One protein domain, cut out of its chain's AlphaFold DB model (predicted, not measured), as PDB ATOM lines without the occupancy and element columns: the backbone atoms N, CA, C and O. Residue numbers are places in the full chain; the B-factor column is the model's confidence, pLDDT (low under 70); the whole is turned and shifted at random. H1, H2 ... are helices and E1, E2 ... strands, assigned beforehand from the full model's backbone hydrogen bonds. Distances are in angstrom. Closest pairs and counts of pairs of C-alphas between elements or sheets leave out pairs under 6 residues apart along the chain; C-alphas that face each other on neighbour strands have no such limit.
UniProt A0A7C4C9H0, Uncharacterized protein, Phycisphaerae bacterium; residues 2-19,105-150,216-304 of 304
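This is residues 2 to 19, 105 to 150 and 216 to 304 of the 304 residues of an uncharacterized protein of Phycisphaerae bacterium (UniProt A0A7C4C9H0). Two twisted sheets stand partly face to face as a sandwich with crossed strands, and the helix H2 is wedged between them, over the inner face of each. The short helix H1 only grazes the larger sheet, and two stretches stick out: residues 117 to 122, of which 117 and 118 belong to H1, and residues 228 to 233 in the link from E5 to E6. The printed part has 153 residues, under half of them in named elements, with two helices and nine strands in the order E1 H1 E2 E3 E4 E5 E6 E7 E8 E9 H2, a mixed class of helices and strands. The larger sheet runs E1 E2 E7 E8 E9 and is mixed; the smaller runs E3 E4 E5 E6, antiparallel throughout. The whole is compact, with a radius of gyration of the C-alphas of 15.5 A and spans of 44 by 37 by 27 A.

E1 is residues 9 to 13, beginning at C-alpha 9 (387.561, 454.034, 373.223). H1 is residues 112 to 118, E2 128 to 132, E3 148 to 150 and E4 216 to 218. E5, residues 221 to 226, is 16.2 A long and E6, 235 to 240, 16.0 A. E7, residues 245 to 252, is 22.0 A long, E8, 255 to 262, 23.1 A, and E9, 265 to 270, 16.7 A. H2, residues 277 to 289, is 18.0 A long and ends at C-alpha 289 (389.821, 455.445, 364.188).

In the larger, twisted sheet E1 and E2 are parallel, with N 11 and O 129 2.8 A apart, and so are E2 and E7, with N 130 and O 247 2.7 A apart. E7, E8 and E9 form a meander, each strand the antiparallel neighbour of the one before, with N 248 to O 259 at 2.8 A and N 260 to O 267 at 2.9 A. E4, E5 and E6 form another, with N 216 to O 223 at 2.9 A and N 224 to O 237 at 2.9 A; E3 is antiparallel to E4, with N 148 to O 217 at 2.8 A. The strands of the two sheets stand at 80 degrees; the closest C-alphas of E6 and E8 are those of Tyr 239 and Arg 262, 6.4 A apart. H2 is on both sheets: at a height of 8.9 A over the smaller, over E3 and E4, and 9.5 A over the larger, over E8 and only just not over E7, on which 2 of its C-alphas fall. In H1 and H2 every O i to N i+4 pair is within hydrogen-bond range.

The C-alphas of Gly 120 and Gly 230, the two farthest apart, are 46.5 A apart. Residues 20 to 104 and 151 to 215 are not printed; the C-alpha gaps are 10.9 A and 6.3 A. The link E2 to E3 is long. The pLDDT is under 70 at residues 2, 17 to 19, 106, 232 and 299 to 304.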
ATOM      1  N   GLU A   2     382.369 471.356 360.577       69.50
ATOM      2  CA  GLU A   2     381.908 470.488 361.670       69.50
ATOM      3  C   GLU A   2     383.076 470.182 362.614       69.50
ATOM      4  O   GLU A   2     384.213 470.022 362.164       69.50
ATOM      5  N   ALA A   3     382.803 470.157 363.919       74.06
ATOM      6  CA  ALA A   3     383.816 469.910 364.937       74.06
ATOM      7  C   ALA A   3     384.378 468.477 364.829       74.06
ATOM      8  O   ALA A   3     383.637 467.556 364.465       74.06
ATOM      9  N   PRO A   4     385.666 468.267 365.159       80.25
ATOM     10  CA  PRO A   4     386.242 466.931 365.223       80.25
ATOM     11  C   PRO A   4     385.487 466.073 366.245       80.25
ATOM     12  O   PRO A   4     385.090 466.532 367.317       80.25
ATOM     13  N   ARG A   5     385.276 464.807 365.893       86.38
ATOM     14  CA  ARG A   5     384.594 463.825 366.732       86.38
ATOM     15  C   ARG A   5     385.530 463.331 367.839       86.38
ATOM     16  O   ARG A   5     386.736 463.223 367.617       86.38
ATOM     17  N   PRO A   6     384.989 462.979 369.015       86.25
ATOM     18  CA  PRO A   6     385.802 462.393 370.065       86.25
ATOM     19  C   PRO A   6     386.377 461.041 369.619       86.25
ATOM     20  O   PRO A   6     385.770 460.310 368.832       86.25
ATOM     21  N   ALA A   7     387.566 460.722 370.126       88.06
ATOM     22  CA  ALA A   7     388.252 459.475 369.824       88.06
ATOM     23  C   ALA A   7     387.427 458.249 370.273       88.06
ATOM     24  O   ALA A   7     386.779 458.286 371.329       88.06
ATOM     25  N   PRO A   8     387.446 457.143 369.509       90.69
ATOM     26  CA  PRO A   8     386.851 455.895 369.966       90.69
ATOM     27  C   PRO A   8     387.626 455.340 371.164       90.69
ATOM     28  O   PRO A   8     388.854 455.421 371.223       90.69
ATOM     29  N   GLN A   9     386.916 454.729 372.110       91.62
ATOM     30  CA  GLN A   9     387.561 454.034 373.223       91.62
ATOM     31  C   GLN A   9     388.144 452.709 372.722       91.62
ATOM     32  O   GLN A   9     387.397 451.854 372.246       91.62
ATOM     33  N   ILE A  10     389.453 452.514 372.870       91.38
ATOM     34  CA  ILE A  10     390.133 451.271 372.497       91.38
ATOM     35  C   ILE A  10     390.408 450.455 373.760       91.38
ATOM     36  O   ILE A  10     391.052 450.934 374.688       91.38
ATOM     37  N   ILE A  11     389.927 449.214 373.791       89.69
ATOM     38  CA  ILE A  11     390.201 448.242 374.850       89.69
ATOM     39  C   ILE A  11     391.023 447.117 374.238       89.69
ATOM     40  O   ILE A  11     390.532 446.371 373.390       89.69
ATOM     41  N   GLN A  12     392.270 446.978 374.672       89.50
ATOM     42  CA  GLN A  12     393.101 445.840 374.307       89.50
ATOM     43  C   GLN A  12     392.927 444.738 375.346       89.50
ATOM     44  O   GLN A  12     393.148 444.942 376.538       89.50
ATOM     45  N   ILE A  13     392.504 443.566 374.885       86.69
ATOM     46  CA  ILE A  13     392.369 442.371 375.705       86.69
ATOM     47  C   ILE A  13     393.361 441.356 375.156       86.69
ATOM     48  O   ILE A  13     393.113 440.770 374.093       86.69
ATOM     49  N   PRO A  14     394.481 441.130 375.846       83.81
ATOM     50  CA  PRO A  14     395.442 440.146 375.395       83.81
ATOM     51  C   PRO A  14     394.801 438.756 375.515       83.81
ATOM     52  O   PRO A  14     394.058 438.455 376.453       83.81
ATOM     53  N   THR A  15     395.020 437.907 374.513       80.62
ATOM     54  CA  THR A  15     394.455 436.553 374.474       80.62
ATOM     55  C   THR A  15     395.498 435.561 373.990       80.62
ATOM     56  O   THR A  15     396.360 435.968 373.213       80.62
ATOM     57  N   PRO A  16     395.374 434.266 374.341       75.88
ATOM     58  CA  PRO A  16     396.280 433.238 373.849       75.88
ATOM     59  C   PRO A  16     396.398 433.230 372.321       75.88
ATOM     60  O   PRO A  16     395.466 433.587 371.589       75.88
ATOM     61  N   ASP A  17     397.552 432.786 371.850       66.94
ATOM     62  CA  ASP A  17     397.965 432.957 370.468       66.94
ATOM     63  C   ASP A  17     397.158 432.082 369.484       66.94
ATOM     64  O   ASP A  17     396.998 430.870 369.662       66.94
ATOM     65  N   ALA A  18     396.598 432.693 368.433       60.25
ATOM     66  CA  ALA A  18     395.563 432.088 367.572       60.25
ATOM     67  C   ALA A  18     396.083 431.113 366.499       60.25
ATOM     68  O   ALA A  18     395.278 430.525 365.767       60.25
ATOM     69  N   HIS A  19     397.402 430.937 366.387       55.25
ATOM     70  CA  HIS A  19     398.041 430.088 365.371       55.25
ATOM     71  C   HIS A  19     397.806 428.592 365.587       55.25
ATOM     72  O   HIS A  19     397.847 427.796 364.646       55.25
ATOM     73  N   SER A 105     388.439 431.427 366.141       70.81
ATOM     74  CA  SER A 105     387.231 431.376 365.333       70.81
ATOM     75  C   SER A 105     386.953 432.749 364.749       70.81
ATOM     76  O   SER A 105     387.070 433.756 365.442       70.81
ATOM     77  N   ALA A 106     386.522 432.758 363.488       69.56
ATOM     78  CA  ALA A 106     385.958 433.931 362.829       69.56
ATOM     79  C   ALA A 106     384.474 434.155 363.199       69.56
ATOM     80  O   ALA A 106     383.777 434.906 362.527       69.56
ATOM     81  N   ALA A 107     383.966 433.467 364.228       80.38
ATOM     82  CA  ALA A 107     382.616 433.670 364.739       80.38
ATOM     83  C   ALA A 107     382.574 434.818 365.753       80.38
ATOM     84  O   ALA A 107     383.505 434.987 366.541       80.38
ATOM     85  N   TRP A 108     381.451 435.538 365.757       81.62
ATOM     86  CA  TRP A 108     381.182 436.635 366.683       81.62
ATOM     87  C   TRP A 108     381.356 436.195 368.154       81.62
ATOM     88  O   TRP A 108     380.753 435.186 368.555       81.62
ATOM     89  N   PRO A 109     382.116 436.935 368.984       85.81
ATOM     90  CA  PRO A 109     382.260 436.647 370.408       85.81
ATOM     91  C   PRO A 109     381.008 437.088 371.182       85.81
ATOM     92  O   PRO A 109     380.974 438.137 371.812       85.81
ATOM     93  N   LYS A 110     379.957 436.255 371.161       87.19
ATOM     94  CA  LYS A 110     378.644 436.549 371.783       87.19
ATOM     95  C   LYS A 110     378.695 436.851 373.286       87.19
ATOM     96  O   LYS A 110     377.752 437.427 373.807       87.19
ATOM     97  N   TRP A 111     379.751 436.416 373.968       86.94
ATOM     98  CA  TRP A 111     379.941 436.630 375.399       86.94
ATOM     99  C   TRP A 111     380.394 438.061 375.722       86.94
ATOM    100  O   TRP A 111     380.031 438.580 376.769       86.94
ATOM    101  N   LEU A 112     381.121 438.716 374.813       88.44
ATOM    102  CA  LEU A 112     381.833 439.961 375.100       88.44
ATOM    103  C   LEU A 112     380.924 441.135 375.509       88.44
ATOM    104  O   LEU A 112     381.277 441.804 376.478       88.44
ATOM    105  N   PRO A 113     379.763 441.392 374.866       87.75
ATOM    106  CA  PRO A 113     378.884 442.480 375.299       87.75
ATOM    107  C   PRO A 113     378.408 442.321 376.750       87.75
ATOM    108  O   PRO A 113     378.404 443.288 377.506       87.75
ATOM    109  N   ALA A 114     378.065 441.092 377.152       86.88
ATOM    110  CA  ALA A 114     377.636 440.794 378.517       86.88
ATOM    111  C   ALA A 114     378.791 440.955 379.516       86.88
ATOM    112  O   ALA A 114     378.597 441.517 380.590       86.88
ATOM    113  N   SER A 115     379.997 440.517 379.150       86.69
ATOM    114  CA  SER A 115     381.175 440.640 380.011       86.69
ATOM    115  C   SER A 115     381.596 442.093 380.204       86.69
ATOM    116  O   SER A 115     381.865 442.482 381.332       86.69
ATOM    117  N   LEU A 116     381.561 442.916 379.147       87.25
ATOM    118  CA  LEU A 116     381.818 444.358 379.242       87.25
ATOM    119  C   LEU A 116     380.848 445.044 380.211       87.25
ATOM    120  O   LEU A 116     381.290 445.825 381.054       87.25
ATOM    121  N   ALA A 117     379.554 444.719 380.111       85.38
ATOM    122  CA  ALA A 117     378.526 445.241 381.008       85.38
ATOM    123  C   ALA A 117     378.751 444.795 382.464       85.38
ATOM    124  O   ALA A 117     378.650 445.612 383.374       85.38
ATOM    125  N   ALA A 118     379.117 443.529 382.684       85.19
ATOM    126  CA  ALA A 118     379.375 442.985 384.019       85.19
ATOM    127  C   ALA A 118     380.623 443.583 384.692       85.19
ATOM    128  O   ALA A 118     380.661 443.721 385.908       85.19
ATOM    129  N   THR A 119     381.644 443.948 383.913       82.06
ATOM    130  CA  THR A 119     382.890 444.548 384.427       82.06
ATOM    131  C   THR A 119     382.808 446.052 384.707       82.06
ATOM    132  O   THR A 119     383.814 446.643 385.082       82.06
ATOM    133  N   GLY A 120     381.640 446.682 384.527       70.75
ATOM    134  CA  GLY A 120     381.438 448.096 384.864       70.75
ATOM    135  C   GLY A 120     382.051 449.090 383.872       70.75
ATOM    136  O   GLY A 120     382.216 450.258 384.207       70.75
ATOM    137  N   TYR A 121     382.382 448.667 382.645       76.56
ATOM    138  CA  TYR A 121     382.795 449.608 381.602       76.56
ATOM    139  C   TYR A 121     381.586 450.408 381.112       76.56
ATOM    140  O   TYR A 121     380.859 449.949 380.220       76.56
ATOM    141  N   GLU A 122     381.410 451.617 381.643       76.75
ATOM    142  CA  GLU A 122     380.366 452.540 381.196       76.75
ATOM    143  C   GLU A 122     380.434 452.763 379.678       76.75
ATOM    144  O   GLU A 122     381.532 452.907 379.120       76.75
ATOM    145  N   PRO A 123     379.289 452.722 378.973       78.75
ATOM    146  CA  PRO A 123     379.253 452.924 377.533       78.75
ATOM    147  C   PRO A 123     379.827 454.310 377.203       78.75
ATOM    148  O   PRO A 123     379.288 455.309 377.679       78.75
ATOM    149  N   PRO A 124     380.914 454.399 376.412       82.75
ATOM    150  CA  PRO A 124     381.490 455.688 376.076       82.75
ATOM    151  C   PRO A 124     380.496 456.517 375.247       82.75
ATOM    152  O   PRO A 124     379.645 455.955 374.547       82.75
ATOM    153  N   PRO A 125     380.639 457.853 375.248       82.06
ATOM    154  CA  PRO A 125     379.886 458.723 374.342       82.06
ATOM    155  C   PRO A 125     380.237 458.476 372.858       82.06
ATOM    156  O   PRO A 125     379.539 458.948 371.962       82.06
ATOM    157  N   THR A 126     381.307 457.722 372.586       87.44
ATOM    158  CA  THR A 126     381.784 457.320 371.256       87.44
ATOM    159  C   THR A 126     381.600 455.829 370.989       87.44
ATOM    160  O   THR A 126     381.115 455.072 371.827       87.44
ATOM    161  N   GLY A 127     381.981 455.380 369.790       89.50
ATOM    162  CA  GLY A 127     382.121 453.952 369.518       89.50
ATOM    163  C   GLY A 127     383.259 453.331 370.337       89.50
ATOM    164  O   GLY A 127     384.275 453.970 370.615       89.50
ATOM    165  N   ARG A 128     383.103 452.058 370.699       93.81
ATOM    166  CA  ARG A 128     384.109 451.269 371.419       93.81
ATOM    167  C   ARG A 128     384.730 450.235 370.487       93.81
ATOM    168  O   ARG A 128     384.010 449.497 369.818       93.81
ATOM    169  N   ILE A 129     386.055 450.137 370.489       94.38
ATOM    170  CA  ILE A 129     386.823 449.124 369.762       94.38
ATOM    171  C   ILE A 129     387.470 448.191 370.783       94.38
ATOM    172  O   ILE A 129     388.207 448.633 371.656       94.38
ATOM    173  N   VAL A 130     387.210 446.893 370.676       93.00
ATOM    174  CA  VAL A 130     387.810 445.857 371.514       93.00
ATOM    175  C   VAL A 130     388.736 445.002 370.665       93.00
ATOM    176  O   VAL A 130     388.283 444.245 369.806       93.00
ATOM    177  N   CYS A 131     390.034 445.098 370.918       92.31
ATOM    178  CA  CYS A 131     391.054 444.283 370.276       92.31
ATOM    179  C   CYS A 131     391.264 443.002 371.092       92.31
ATOM    180  O   CYS A 131     391.636 443.065 372.259       92.31
ATOM    181  N   LEU A 132     391.006 441.841 370.490       88.81
ATOM    182  CA  LEU A 132     391.227 440.525 371.089       88.81
ATOM    183  C   LEU A 132     392.526 439.911 370.550       88.81
ATOM    184  O   LEU A 132     392.590 439.529 369.374       88.81
ATOM    185  N   GLY A 133     393.506 439.746 371.436       83.31
ATOM    186  CA  GLY A 133     394.850 439.264 371.121       83.31
ATOM    187  C   GLY A 133     395.831 440.394 370.826       83.31
ATOM    188  O   GLY A 133     395.498 441.567 370.967       83.31
ATOM    189  N   GLU A 134     397.039 440.022 370.408       79.88
ATOM    190  CA  GLU A 134     398.079 440.965 369.993       79.88
ATOM    191  C   GLU A 134     397.694 441.614 368.658       79.88
ATOM    192  O   GLU A 134     397.844 441.052 367.565       79.88
ATOM    193  N   LEU A 135     397.098 442.794 368.775       84.69
ATOM    194  CA  LEU A 135     396.719 443.671 367.684       84.69
ATOM    195  C   LEU A 135     397.165 445.072 368.069       84.69
ATOM    196  O   LEU A 135     396.654 445.621 369.043       84.69
ATOM    197  N   ASP A 136     398.045 445.640 367.257       84.31
ATOM    198  CA  ASP A 136     398.464 447.028 367.378       84.31
ATOM    199  C   ASP A 136     397.566 447.871 366.464       84.31
ATOM    200  O   ASP A 136     397.763 447.873 365.243       84.31
ATOM    201  N   PRO A 137     396.506 448.512 366.998       87.56
ATOM    202  CA  PRO A 137     395.723 449.446 366.207       87.56
ATOM    203  C   PRO A 137     396.617 450.634 365.821       87.56
ATOM    204  O   PRO A 137     397.426 451.076 366.640       87.56
ATOM    205  N   PRO A 138     396.477 451.178 364.603       89.75
ATOM    206  CA  PRO A 138     397.212 452.375 364.227       89.75
ATOM    207  C   PRO A 138     396.739 453.584 365.046       89.75
ATOM    208  O   PRO A 138     395.700 453.548 365.708       89.75
ATOM    209  N   GLU A 139     397.496 454.678 364.989       89.12
ATOM    210  CA  GLU A 139     397.190 455.876 365.771       89.12
ATOM    211  C   GLU A 139     395.816 456.468 365.420       89.12
ATOM    212  O   GLU A 139     395.442 456.604 364.244       89.12
ATOM    213  N   VAL A 140     395.074 456.838 366.468       89.62
ATOM    214  CA  VAL A 140     393.845 457.628 366.363       89.62
ATOM    215  C   VAL A 140     394.218 459.028 365.897       89.62
ATOM    216  O   VAL A 140     395.120 459.649 366.448       89.62
ATOM    217  N   GLY A 141     393.503 459.548 364.906       87.88
ATOM    218  CA  GLY A 141     393.792 460.877 364.388       87.88
ATOM    219  C   GLY A 141     392.743 461.369 363.410       87.88
ATOM    220  O   GLY A 141     391.824 460.642 363.019       87.88
ATOM    221  N   GLU A 142     392.896 462.619 362.989       86.69
ATOM    222  CA  GLU A 142     391.994 463.247 362.034       86.69
ATOM    223  C   GLU A 142     392.309 462.782 360.607       86.69
ATOM    224  O   GLU A 142     392.934 463.476 359.808       86.69
ATOM    225  N   ARG A 143     391.890 461.557 360.276       87.06
ATOM    226  CA  ARG A 143     392.079 460.992 358.937       87.06
ATOM    227  C   ARG A 143     390.928 461.419 358.034       87.06
ATOM    228  O   ARG A 143     389.802 460.940 358.197       87.06
ATOM    229  N   ARG A 144     391.217 462.308 357.085       87.88
ATOM    230  CA  ARG A 144     390.302 462.713 356.012       87.88
ATOM    231  C   ARG A 144     390.665 461.925 354.758       87.88
ATOM    232  O   ARG A 144     391.784 462.039 354.274       87.88
ATOM    233  N   PHE A 145     389.743 461.102 354.275       89.44
ATOM    234  CA  PHE A 145     389.915 460.326 353.049       89.44
ATOM    235  C   PHE A 145     388.578 460.232 352.315       89.44
ATOM    236  O   PHE A 145     387.515 460.334 352.940       89.44
ATOM    237  N   GLU A 146     388.642 460.076 350.997       87.56
ATOM    238  CA  GLU A 146     387.456 459.894 350.162       87.56
ATOM    239  C   GLU A 146     386.787 458.547 350.465       87.56
ATOM    240  O   GLU A 146     387.482 457.584 350.800       87.56
ATOM    241  N   PRO A 147     385.447 458.446 350.383       88.88
ATOM    242  CA  PRO A 147     384.750 457.193 350.627       88.88
ATOM    243  C   PRO A 147     385.318 456.047 349.779       88.88
ATOM    244  O   PRO A 147     385.256 456.062 348.555       88.88
ATOM    245  N   TYR A 148     385.845 455.022 350.442       90.19
ATOM    246  CA  TYR A 148     386.427 453.856 349.792       90.19
ATOM    247  C   TYR A 148     385.389 452.736 349.708       90.19
ATOM    248  O   TYR A 148     384.894 452.255 350.735       90.19
ATOM    249  N   VAL A 149     385.045 452.317 348.488       90.00
ATOM    250  CA  VAL A 149     384.061 451.257 348.236       90.00
ATOM    251  C   VAL A 149     384.775 449.958 347.882       90.00
ATOM    252  O   VAL A 149     385.427 449.843 346.851       90.00
ATOM    253  N   VAL A 150     384.611 448.948 348.732       89.06
ATOM    254  CA  VAL A 150     385.072 447.583 348.487       89.06
ATOM    255  C   VAL A 150     383.976 446.803 347.786       89.06
ATOM    256  O   VAL A 150     382.873 446.624 348.319       89.06
ATOM    257  N   ARG A 216     381.328 450.150 352.238       92.69
ATOM    258  CA  ARG A 216     381.709 451.553 352.070       92.69
ATOM    259  C   ARG A 216     382.359 452.025 353.356       92.69
ATOM    260  O   ARG A 216     381.766 451.927 354.433       92.69
ATOM    261  N   LEU A 217     383.597 452.476 353.235       94.31
ATOM    262  CA  LEU A 217     384.432 452.940 354.329       94.31
ATOM    263  C   LEU A 217     384.582 454.445 354.180       94.31
ATOM    264  O   LEU A 217     385.020 454.922 353.140       94.31
ATOM    265  N   ALA A 218     384.209 455.192 355.206       93.56
ATOM    266  CA  ALA A 218     384.404 456.633 355.241       93.56
ATOM    267  C   ALA A 218     384.828 457.049 356.655       93.56
ATOM    268  O   ALA A 218     384.671 456.262 357.597       93.56
ATOM    269  N   PRO A 219     385.375 458.261 356.838       92.75
ATOM    270  CA  PRO A 219     385.771 458.740 358.155       92.75
ATOM    271  C   PRO A 219     384.644 458.575 359.182       92.75
ATOM    272  O   PRO A 219     383.567 459.152 359.044       92.75
ATOM    273  N   GLY A 220     384.868 457.745 360.203       90.94
ATOM    274  CA  GLY A 220     383.912 457.534 361.288       90.94
ATOM    275  C   GLY A 220     382.790 456.547 361.062       90.94
ATOM    276  O   GLY A 220     381.950 456.401 361.954       90.94
ATOM    277  N   ILE A 221     382.717 455.915 359.895       93.69
ATOM    278  CA  ILE A 221     381.584 455.072 359.536       93.69
ATOM    279  C   ILE A 221     382.014 453.909 358.651       93.69
ATOM    280  O   ILE A 221     382.731 454.057 357.664       93.69
ATOM    281  N   VAL A 222     381.498 452.732 358.989       95.38
ATOM    282  CA  VAL A 222     381.562 451.553 358.131       95.38
ATOM    283  C   VAL A 222     380.145 451.196 357.717       95.38
ATOM    284  O   VAL A 222     379.281 450.967 358.565       95.38
ATOM    285  N   GLN A 223     379.880 451.151 356.417       94.00
ATOM    286  CA  GLN A 223     378.595 450.718 355.884       94.00
ATOM    287  C   GLN A 223     378.735 449.367 355.196       94.00
ATOM    288  O   GLN A 223     379.613 449.158 354.362       94.00
ATOM    289  N   VAL A 224     377.832 448.454 355.535       92.81
ATOM    290  CA  VAL A 224     377.702 447.153 354.880       92.81
ATOM    291  C   VAL A 224     376.446 447.192 354.027       92.81
ATOM    292  O   VAL A 224     375.340 447.356 354.544       92.81
ATOM    293  N   MET A 225     376.617 447.038 352.720       90.69
ATOM    294  CA  MET A 225     375.532 447.115 351.749       90.69
ATOM    295  C   MET A 225     375.323 445.745 351.136       90.69
ATOM    296  O   MET A 225     376.226 445.180 350.521       90.69
ATOM    297  N   ARG A 226     374.134 445.183 351.332       89.62
ATOM    298  CA  ARG A 226     373.765 443.884 350.776       89.62
ATOM    299  C   ARG A 226     372.722 444.070 349.698       89.62
ATOM    300  O   ARG A 226     371.600 444.486 349.984       89.62
ATOM    301  N   TYR A 227     373.089 443.691 348.489       86.06
ATOM    302  CA  TYR A 227     372.175 443.612 347.367       86.06
ATOM    303  C   TYR A 227     371.608 442.202 347.274       86.06
ATOM    304  O   TYR A 227     372.182 441.230 347.777       86.06
ATOM    305  N   ARG A 228     370.455 442.086 346.628       83.44
ATOM    306  CA  ARG A 228     369.841 440.807 346.303       83.44
ATOM    307  C   ARG A 228     369.332 440.890 344.876       83.44
ATOM    308  O   ARG A 228     368.567 441.793 344.556       83.44
ATOM    309  N   LEU A 229     369.740 439.939 344.044       78.44
ATOM    310  CA  LEU A 229     369.275 439.849 342.668       78.44
ATOM    311  C   LEU A 229     367.738 439.805 342.639       78.44
ATOM    312  O   LEU A 229     367.123 439.011 343.358       78.44
ATOM    313  N   GLY A 230     367.133 440.684 341.839       75.62
ATOM    314  CA  GLY A 230     365.680 440.818 341.695       75.62
ATOM    315  C   GLY A 230     364.987 441.714 342.730       75.62
ATOM    316  O   GLY A 230     363.773 441.873 342.652       75.62
ATOM    317  N   TRP A 231     365.705 442.299 343.697       73.88
ATOM    318  CA  TRP A 231     365.162 443.308 344.618       73.88
ATOM    319  C   TRP A 231     365.781 444.676 344.315       73.88
ATOM    320  O   TRP A 231     367.000 444.813 344.310       73.88
ATOM    321  N   GLY A 232     364.944 445.693 344.084       68.38
ATOM    322  CA  GLY A 232     365.388 447.018 343.631       68.38
ATOM    323  C   GLY A 232     366.050 447.913 344.688       68.38
ATOM    324  O   GLY A 232     366.528 448.981 344.334       68.38
ATOM    325  N   ARG A 233     366.081 447.525 345.975       81.38
ATOM    326  CA  ARG A 233     366.701 448.326 347.050       81.38
ATOM    327  C   ARG A 233     367.698 447.504 347.876       81.38
ATOM    328  O   ARG A 233     367.324 446.427 348.355       81.38
ATOM    329  N   PRO A 234     368.937 447.988 348.087       85.06
ATOM    330  CA  PRO A 234     369.904 447.323 348.951       85.06
ATOM    331  C   PRO A 234     369.529 447.449 350.430       85.06
ATOM    332  O   PRO A 234     368.972 448.448 350.878       85.06
ATOM    333  N   THR A 235     369.889 446.446 351.232       89.44
ATOM    334  CA  THR A 235     369.904 446.599 352.689       89.44
ATOM    335  C   THR A 235     371.210 447.268 353.100       89.44
ATOM    336  O   THR A 235     372.271 446.642 353.045       89.44
ATOM    337  N   ILE A 236     371.120 448.522 353.540       90.25
ATOM    338  CA  ILE A 236     372.253 449.307 354.038       90.25
ATOM    339  C   ILE A 236     372.275 449.237 355.566       90.25
ATOM    340  O   ILE A 236     371.300 449.576 356.236       90.25
ATOM    341  N   ARG A 237     373.399 448.800 356.134       92.69
ATOM    342  CA  ARG A 237     373.642 448.801 357.581       92.69
ATOM    343  C   ARG A 237     374.810 449.716 357.894       92.69
ATOM    344  O   ARG A 237     375.910 449.498 357.397       92.69
ATOM    345  N   SER A 238     374.556 450.736 358.708       92.31
ATOM    346  CA  SER A 238     375.514 451.804 359.000       92.31
ATOM    347  C   SER A 238     376.051 451.716 360.426       92.31
ATOM    348  O   SER A 238     375.321 451.933 361.397       92.31
ATOM    349  N   TYR A 239     377.352 451.476 360.549       94.38
ATOM    350  CA  TYR A 239     378.091 451.418 361.806       94.38
ATOM    351  C   TYR A 239     378.898 452.705 361.977       94.38
ATOM    352  O   TYR A 239     380.061 452.776 361.589       94.38
ATOM    353  N   ARG A 240     378.253 453.755 362.501       93.00
ATOM    354  CA  ARG A 240     378.928 455.015 362.853       93.00
ATOM    355  C   ARG A 240     379.616 454.854 364.197       93.00
ATOM    356  O   ARG A 240     379.014 454.282 365.098       93.00
ATOM    357  N   MET A 241     380.815 455.397 364.360       93.00
ATOM    358  CA  MET A 241     381.588 455.348 365.610       93.00
ATOM    359  C   MET A 241     381.045 456.315 366.677       93.00
ATOM    360  O   MET A 241     381.751 457.172 367.196       93.00
ATOM    361  N   GLU A 242     379.766 456.159 366.997       91.62
ATOM    362  CA  GLU A 242     378.991 456.900 367.994       91.62
ATOM    363  C   GLU A 242     378.644 455.981 369.178       91.62
ATOM    364  O   GLU A 242     378.819 454.757 369.094       91.62
ATOM    365  N   ALA A 243     378.115 456.566 370.259       89.88
ATOM    366  CA  ALA A 243     377.630 455.838 371.429       89.88
ATOM    367  C   ALA A 243     376.784 454.608 371.044       89.88
ATOM    368  O   ALA A 243     375.901 454.661 370.182       89.88
ATOM    369  N   GLY A 244     377.069 453.478 371.695       89.00
ATOM    370  CA  GLY A 244     376.374 452.207 371.465       89.00
ATOM    371  C   GLY A 244     376.894 451.373 370.287       89.00
ATOM    372  O   GLY A 244     376.361 450.290 370.039       89.00
ATOM    373  N   THR A 245     377.934 451.827 369.582       94.19
ATOM    374  CA  THR A 245     378.619 451.017 368.564       94.19
ATOM    375  C   THR A 245     379.775 450.247 369.184       94.19
ATOM    376  O   THR A 245     380.670 450.835 369.791       94.19
ATOM    377  N   LEU A 246     379.763 448.926 369.015       94.38
ATOM    378  CA  LEU A 246     380.815 448.021 369.456       94.38
ATOM    379  C   LEU A 246     381.493 447.399 368.240       94.38
ATOM    380  O   LEU A 246     380.861 446.730 367.422       94.38
ATOM    381  N   VAL A 247     382.803 447.575 368.165       95.62
ATOM    382  CA  VAL A 247     383.656 446.927 367.180       95.62
ATOM    383  C   VAL A 247     384.559 445.956 367.908       95.62
ATOM    384  O   VAL A 247     385.244 446.338 368.846       95.62
ATOM    385  N   VAL A 248     384.577 444.698 367.491       93.69
ATOM    386  CA  VAL A 248     385.521 443.708 368.007       93.69
ATOM    387  C   VAL A 248     386.479 443.349 366.891       93.69
ATOM    388  O   VAL A 248     386.059 442.946 365.807       93.69
ATOM    389  N   VAL A 249     387.770 443.488 367.138       92.81
ATOM    390  CA  VAL A 249     388.806 443.127 366.176       92.81
ATOM    391  C   VAL A 249     389.565 441.947 366.729       92.81
ATOM    392  O   VAL A 249     389.950 441.923 367.894       92.81
ATOM    393  N   ARG A 250     389.754 440.932 365.896       88.56
ATOM    394  CA  ARG A 250     390.481 439.737 366.300       88.56
ATOM    395  C   ARG A 250     391.335 439.206 365.170       88.56
ATOM    396  O   ARG A 250     390.827 438.980 364.076       88.56
ATOM    397  N   ARG A 251     392.587 438.863 365.458       81.50
ATOM    398  CA  ARG A 251     393.427 438.120 364.516       81.50
ATOM    399  C   ARG A 251     392.986 436.653 364.434       81.50
ATOM    400  O   ARG A 251     392.936 435.933 365.432       81.50
ATOM    401  N   VAL A 252     392.634 436.201 363.232       76.06
ATOM    402  CA  VAL A 252     392.354 434.789 362.931       76.06
ATOM    403  C   VAL A 252     393.311 434.368 361.824       76.06
ATOM    404  O   VAL A 252     393.198 434.839 360.697       76.06
ATOM    405  N   GLN A 253     394.241 433.461 362.134       74.88
ATOM    406  CA  GLN A 253     395.371 433.124 361.257       74.88
ATOM    407  C   GLN A 253     396.289 434.339 361.030       74.88
ATOM    408  O   GLN A 253     396.935 434.776 361.971       74.88
ATOM    409  N   ARG A 254     396.369 434.873 359.802       75.25
ATOM    410  CA  ARG A 254     397.250 436.000 359.439       75.25
ATOM    411  C   ARG A 254     396.521 437.336 359.281       75.25
ATOM    412  O   ARG A 254     397.173 438.327 358.987       75.25
ATOM    413  N   ARG A 255     395.189 437.371 359.397       82.38
ATOM    414  CA  ARG A 255     394.392 438.572 359.100       82.38
ATOM    415  C   ARG A 255     393.410 438.891 360.226       82.38
ATOM    416  O   ARG A 255     392.914 437.960 360.875       82.38
ATOM    417  N   PRO A 256     393.114 440.176 360.468       86.25
ATOM    418  CA  PRO A 256     392.053 440.557 361.378       86.25
ATOM    419  C   PRO A 256     390.678 440.219 360.795       86.25
ATOM    420  O   PRO A 256     390.439 440.223 359.586       86.25
ATOM    421  N   VAL A 257     389.762 439.913 361.701       90.06
ATOM    422  CA  VAL A 257     388.330 439.821 361.462       90.06
ATOM    423  C   VAL A 257     387.691 440.927 362.283       90.06
ATOM    424  O   VAL A 257     387.912 440.994 363.494       90.06
ATOM    425  N   PHE A 258     386.919 441.779 361.613       93.88
ATOM    426  CA  PHE A 258     386.201 442.882 362.237       93.88
ATOM    427  C   PHE A 258     384.751 442.471 362.449       93.88
ATOM    428  O   PHE A 258     384.077 441.961 361.554       93.88
ATOM    429  N   PHE A 259     384.276 442.686 363.657       94.50
ATOM    430  CA  PHE A 259     382.948 442.349 364.120       94.50
ATOM    431  C   PHE A 259     382.277 443.667 364.496       94.50
ATOM    432  O   PHE A 259     382.716 444.322 365.433       94.50
ATOM    433  N   LEU A 260     381.243 444.071 363.762       95.38
ATOM    434  CA  LEU A 260     380.517 445.320 363.981       95.38
ATOM    435  C   LEU A 260     379.149 445.049 364.619       95.38
ATOM    436  O   LEU A 260     378.375 444.245 364.092       95.38
ATOM    437  N   GLU A 261     378.836 445.724 365.725       93.88
ATOM    438  CA  GLU A 261     377.537 445.676 366.401       93.88
ATOM    439  C   GLU A 261     377.021 447.081 366.731       93.88
ATOM    440  O   GLU A 261     377.741 447.902 367.293       93.88
ATOM    441  N   ARG A 262     375.757 447.357 366.384       92.50
ATOM    442  CA  ARG A 262     375.055 448.603 366.732       92.50
ATOM    443  C   ARG A 262     373.547 448.377 366.721       92.50
ATOM    444  O   ARG A 262     373.016 447.912 365.716       92.50
ATOM    445  N   GLY A 263     372.847 448.703 367.808       86.94
ATOM    446  CA  GLY A 263     371.375 448.634 367.858       86.94
ATOM    447  C   GLY A 263     370.792 447.267 367.461       86.94
ATOM    448  O   GLY A 263     369.789 447.203 366.761       86.94
ATOM    449  N   GLY A 264     371.467 446.169 367.816       85.75
ATOM    450  CA  GLY A 264     371.080 444.801 367.438       85.75
ATOM    451  C   GLY A 264     371.495 444.362 366.025       85.75
ATOM    452  O   GLY A 264     371.459 443.167 365.723       85.75
ATOM    453  N   LEU A 265     371.957 445.279 365.168       90.25
ATOM    454  CA  LEU A 265     372.576 444.935 363.888       90.25
ATOM    455  C   LEU A 265     373.959 444.344 364.134       90.25
ATOM    456  O   LEU A 265     374.758 444.922 364.864       90.25
ATOM    457  N   ARG A 266     374.264 443.221 363.478       92.56
ATOM    458  CA  ARG A 266     375.566 442.549 363.558       92.56
ATOM    459  C   ARG A 266     376.068 442.174 362.180       92.56
ATOM    460  O   ARG A 266     375.324 441.547 361.420       92.56
ATOM    461  N   ASP A 267     377.326 442.492 361.915       93.31
ATOM    462  CA  ASP A 267     378.027 442.090 360.704       93.31
ATOM    463  C   ASP A 267     379.475 441.693 361.002       93.31
ATOM    464  O   ASP A 267     380.108 442.177 361.939       93.31
ATOM    465  N   THR A 268     379.984 440.760 360.198       91.75
ATOM    466  CA  THR A 268     381.359 440.264 360.286       91.75
ATOM    467  C   THR A 268     382.057 440.532 358.966       91.75
ATOM    468  O   THR A 268     381.633 440.022 357.927       91.75
ATOM    469  N   ILE A 269     383.160 441.267 359.016       90.88
ATOM    470  CA  ILE A 269     384.027 441.542 357.877       90.88
ATOM    471  C   ILE A 269     385.262 440.653 358.006       90.88
ATOM    472  O   ILE A 269     386.074 440.796 358.921       90.88
ATOM    473  N   ASN A 270     385.379 439.686 357.096       87.69
ATOM    474  CA  ASN A 270     386.467 438.716 357.078       87.69
ATOM    475  C   ASN A 270     387.320 438.904 355.822       87.69
ATOM    476  O   ASN A 270     386.887 438.578 354.718       87.69
ATOM    477  N   LEU A 271     388.554 439.367 356.010       86.06
ATOM    478  CA  LEU A 271     389.461 439.731 354.920       86.06
ATOM    479  C   LEU A 271     390.286 438.552 354.373       86.06
ATOM    480  O   LEU A 271     391.098 438.729 353.471       86.06
ATOM    481  N   ASN A 272     390.086 437.325 354.871       82.56
ATOM    482  CA  ASN A 272     390.904 436.167 354.481       82.56
ATOM    483  C   ASN A 272     390.831 435.814 352.984       82.56
ATOM    484  O   ASN A 272     391.781 435.248 352.441       82.56
ATOM    485  N   ALA A 273     389.702 436.098 352.328       76.81
ATOM    486  CA  ALA A 273     389.490 435.811 350.907       76.81
ATOM    487  C   ALA A 273     389.722 437.031 349.994       76.81
ATOM    488  O   ALA A 273     389.692 436.878 348.768       76.81
ATOM    489  N   ALA A 274     389.978 438.205 350.580       83.06
ATOM    490  CA  ALA A 274     390.072 439.452 349.841       83.06
ATOM    491  C   ALA A 274     391.391 439.544 349.060       83.06
ATOM    492  O   ALA A 274     392.446 439.119 349.541       83.06
ATOM    493  N   ARG A 275     391.338 440.100 347.844       82.75
ATOM    494  CA  ARG A 275     392.517 440.286 346.978       82.75
ATOM    495  C   ARG A 275     393.442 441.380 347.517       82.75
ATOM    496  O   ARG A 275     394.641 441.151 347.623       82.75
ATOM    497  N   ARG A 276     392.871 442.525 347.903       87.12
ATOM    498  CA  ARG A 276     393.557 443.695 348.487       87.12
ATOM    499  C   ARG A 276     393.330 443.774 349.995       87.12
ATOM    500  O   ARG A 276     392.874 444.774 350.531       87.12
ATOM    501  N   ALA A 277     393.569 442.659 350.684       87.38
ATOM    502  CA  ALA A 277     393.243 442.545 352.106       87.38
ATOM    503  C   ALA A 277     393.971 443.583 352.978       87.38
ATOM    504  O   ALA A 277     393.377 444.037 353.943       87.38
ATOM    505  N   ALA A 278     395.218 443.940 352.643       90.25
ATOM    506  CA  ALA A 278     395.993 444.940 353.379       90.25
ATOM    507  C   ALA A 278     395.394 446.346 353.220       90.25
ATOM    508  O   ALA A 278     395.084 446.980 354.219       90.25
ATOM    509  N   ASP A 279     395.125 446.769 351.984       91.56
ATOM    510  CA  ASP A 279     394.540 448.084 351.695       91.56
ATOM    511  C   ASP A 279     393.152 448.230 352.342       91.56
ATOM    512  O   ASP A 279     392.841 449.246 352.959       91.56
ATOM    513  N   ILE A 280     392.317 447.183 352.269       92.38
ATOM    514  CA  ILE A 280     390.990 447.170 352.907       92.38
ATOM    515  C   ILE A 280     391.112 447.217 354.437       92.38
ATOM    516  O   ILE A 280     390.326 447.892 355.096       92.38
ATOM    517  N   GLU A 281     392.065 446.480 355.012       93.62
ATOM    518  CA  GLU A 281     392.361 446.483 356.451       93.62
ATOM    519  C   GLU A 281     392.782 447.877 356.928       93.62
ATOM    520  O   GLU A 281     392.281 448.352 357.946       93.62
ATOM    521  N   GLU A 282     393.641 448.548 356.167       93.19
ATOM    522  CA  GLU A 282     394.093 449.909 356.435       93.19
ATOM    523  C   GLU A 282     392.933 450.913 356.400       93.19
ATOM    524  O   GLU A 282     392.712 451.624 357.381       93.19
ATOM    525  N   HIS A 283     392.120 450.906 355.340       93.88
ATOM    526  CA  HIS A 283     390.961 451.798 355.231       93.88
ATOM    527  C   HIS A 283     389.886 451.497 356.285       93.88
ATOM    528  O   HIS A 283     389.199 452.410 356.742       93.88
ATOM    529  N   LEU A 284     389.742 450.236 356.715       95.19
ATOM    530  CA  LEU A 284     388.870 449.874 357.837       95.19
ATOM    531  C   LEU A 284     389.368 450.515 359.125       95.19
ATOM    532  O   LEU A 284     388.584 451.141 359.836       95.19
ATOM    533  N   TRP A 285     390.662 450.402 359.416       95.19
ATOM    534  CA  TRP A 285     391.245 451.078 360.566       95.19
ATOM    535  C   TRP A 285     391.085 452.594 360.478       95.19
ATOM    536  O   TRP A 285     390.702 453.211 361.469       95.19
ATOM    537  N   TRP A 286     391.294 453.195 359.305       94.50
ATOM    538  CA  TRP A 286     391.101 454.632 359.114       94.50
ATOM    539  C   TRP A 286     389.654 455.050 359.351       94.50
ATOM    540  O   TRP A 286     389.411 456.020 360.062       94.50
ATOM    541  N   ALA A 287     388.684 454.306 358.819       94.69
ATOM    542  CA  ALA A 287     387.267 454.570 359.035       94.69
ATOM    543  C   ALA A 287     386.894 454.493 360.523       94.69
ATOM    544  O   ALA A 287     386.181 455.355 361.035       94.69
ATOM    545  N   LEU A 288     387.401 453.480 361.229       95.12
ATOM    546  CA  LEU A 288     387.085 453.223 362.632       95.12
ATOM    547  C   LEU A 288     387.760 454.202 363.601       95.12
ATOM    548  O   LEU A 288     387.166 454.553 364.618       95.12
ATOM    549  N   LEU A 289     388.988 454.625 363.302       93.94
ATOM    550  CA  LEU A 289     389.821 455.445 364.188       93.94
ATOM    551  C   LEU A 289     389.832 456.929 363.811       93.94
ATOM    552  O   LEU A 289     390.391 457.734 364.551       93.94
ATOM    553  N   SER A 290     389.237 457.306 362.676       91.81
ATOM    554  CA  SER A 290     389.168 458.709 362.274       91.81
ATOM    555  C   SER A 290     388.304 459.517 363.239       91.81
ATOM    556  O   SER A 290     387.175 459.128 363.550       91.81
ATOM    557  N   THR A 291     388.812 460.679 363.647       91.19
ATOM    558  CA  THR A 291     388.074 461.730 364.364       91.19
ATOM    559  C   THR A 291     387.496 462.792 363.424       91.19
ATOM    560  O   THR A 291     386.788 463.687 363.875       91.19
ATOM    561  N   ALA A 292     387.735 462.702 362.112       88.88
ATOM    562  CA  ALA A 292     387.193 463.669 361.161       88.88
ATOM    563  C   ALA A 292     385.650 463.599 361.102       88.88
ATOM    564  O   ALA A 292     385.078 462.541 361.402       88.88
ATOM    565  N   PRO A 293     384.957 464.685 360.722       86.88
ATOM    566  CA  PRO A 293     383.509 464.674 360.525       86.88
ATOM    567  C   PRO A 293     383.075 463.615 359.506       86.88
ATOM    568  O   PRO A 293     383.814 463.302 358.571       86.88
ATOM    569  N   ILE A 294     381.880 463.049 359.696       86.38
ATOM    570  CA  ILE A 294     381.355 462.032 358.781       86.38
ATOM    571  C   ILE A 294     380.900 462.751 357.503       86.38
ATOM    572  O   ILE A 294     380.023 463.613 357.590       86.38
ATOM    573  N   PRO A 295     381.445 462.421 356.319       85.38
ATOM    574  CA  PRO A 295     381.018 463.063 355.083       85.38
ATOM    575  C   PRO A 295     379.551 462.737 354.774       85.38
ATOM    576  O   PRO A 295     379.016 461.704 355.190       85.38
ATOM    577  N   ARG A 296     378.888 463.607 354.002       80.50
ATOM    578  CA  ARG A 296     377.567 463.292 353.447       80.50
ATOM    579  C   ARG A 296     377.733 462.169 352.429       80.50
ATOM    580  O   ARG A 296     378.321 462.372 351.380       80.50
ATOM    581  N   LEU A 297     377.228 460.990 352.768       78.44
ATOM    582  CA  LEU A 297     377.268 459.825 351.893       78.44
ATOM    583  C   LEU A 297     376.024 459.849 351.001       78.44
ATOM    584  O   LEU A 297     374.924 459.597 351.493       78.44
ATOM    585  N   SER A 298     376.186 460.180 349.720       72.38
ATOM    586  CA  SER A 298     375.115 460.059 348.722       72.38
ATOM    587  C   SER A 298     374.910 458.590 348.333       72.38
ATOM    588  O   SER A 298     375.853 457.793 348.380       72.38
ATOM    589  N   GLU A 299     373.679 458.208 347.990       64.62
ATOM    590  CA  GLU A 299     373.396 456.879 347.422       64.62
ATOM    591  C   GLU A 299     373.839 456.788 345.953       64.62
ATOM    592  O   GLU A 299     374.176 455.699 345.498       64.62
ATOM    593  N   ASP A 300     373.917 457.922 345.250       58.94
ATOM    594  CA  ASP A 300     374.284 457.999 343.830       58.94
ATOM    595  C   ASP A 300     375.729 457.532 343.568       58.94
ATOM    596  O   ASP A 300     375.983 456.837 342.589       58.94
ATOM    597  N   GLU A 301     376.652 457.781 344.508       54.62
ATOM    598  CA  GLU A 301     378.049 457.294 344.474       54.62
ATOM    599  C   GLU A 301     378.187 455.755 344.535       54.62
ATOM    600  O   GLU A 301     379.294 455.227 344.488       54.62
ATOM    601  N   LEU A 302     377.091 455.008 344.707       53.38
ATOM    602  CA  LEU A 302     377.107 453.540 344.779       53.38
ATOM    603  C   LEU A 302     376.840 452.845 343.442       53.38
ATOM    604  O   LEU A 302     376.948 451.616 343.389       53.38
ATOM    605  N   VAL A 303     376.416 453.594 342.421       47.88
ATOM    606  CA  VAL A 303     375.913 453.056 341.143       47.88
ATOM    607  C   VAL A 303     376.876 453.310 339.971       47.88
ATOM    608  O   VAL A 303     376.692 452.707 338.914       47.88
ATOM    609  N   GLU A 304     377.910 454.135 340.158       39.06
ATOM    610  CA  GLU A 304     379.023 454.309 339.202       39.06
ATOM    611  C   GLU A 304     380.047 453.163 339.277       39.06
ATOM    612  O   GLU A 304     380.499 452.717 338.195       39.06
TER     613      GLU A 304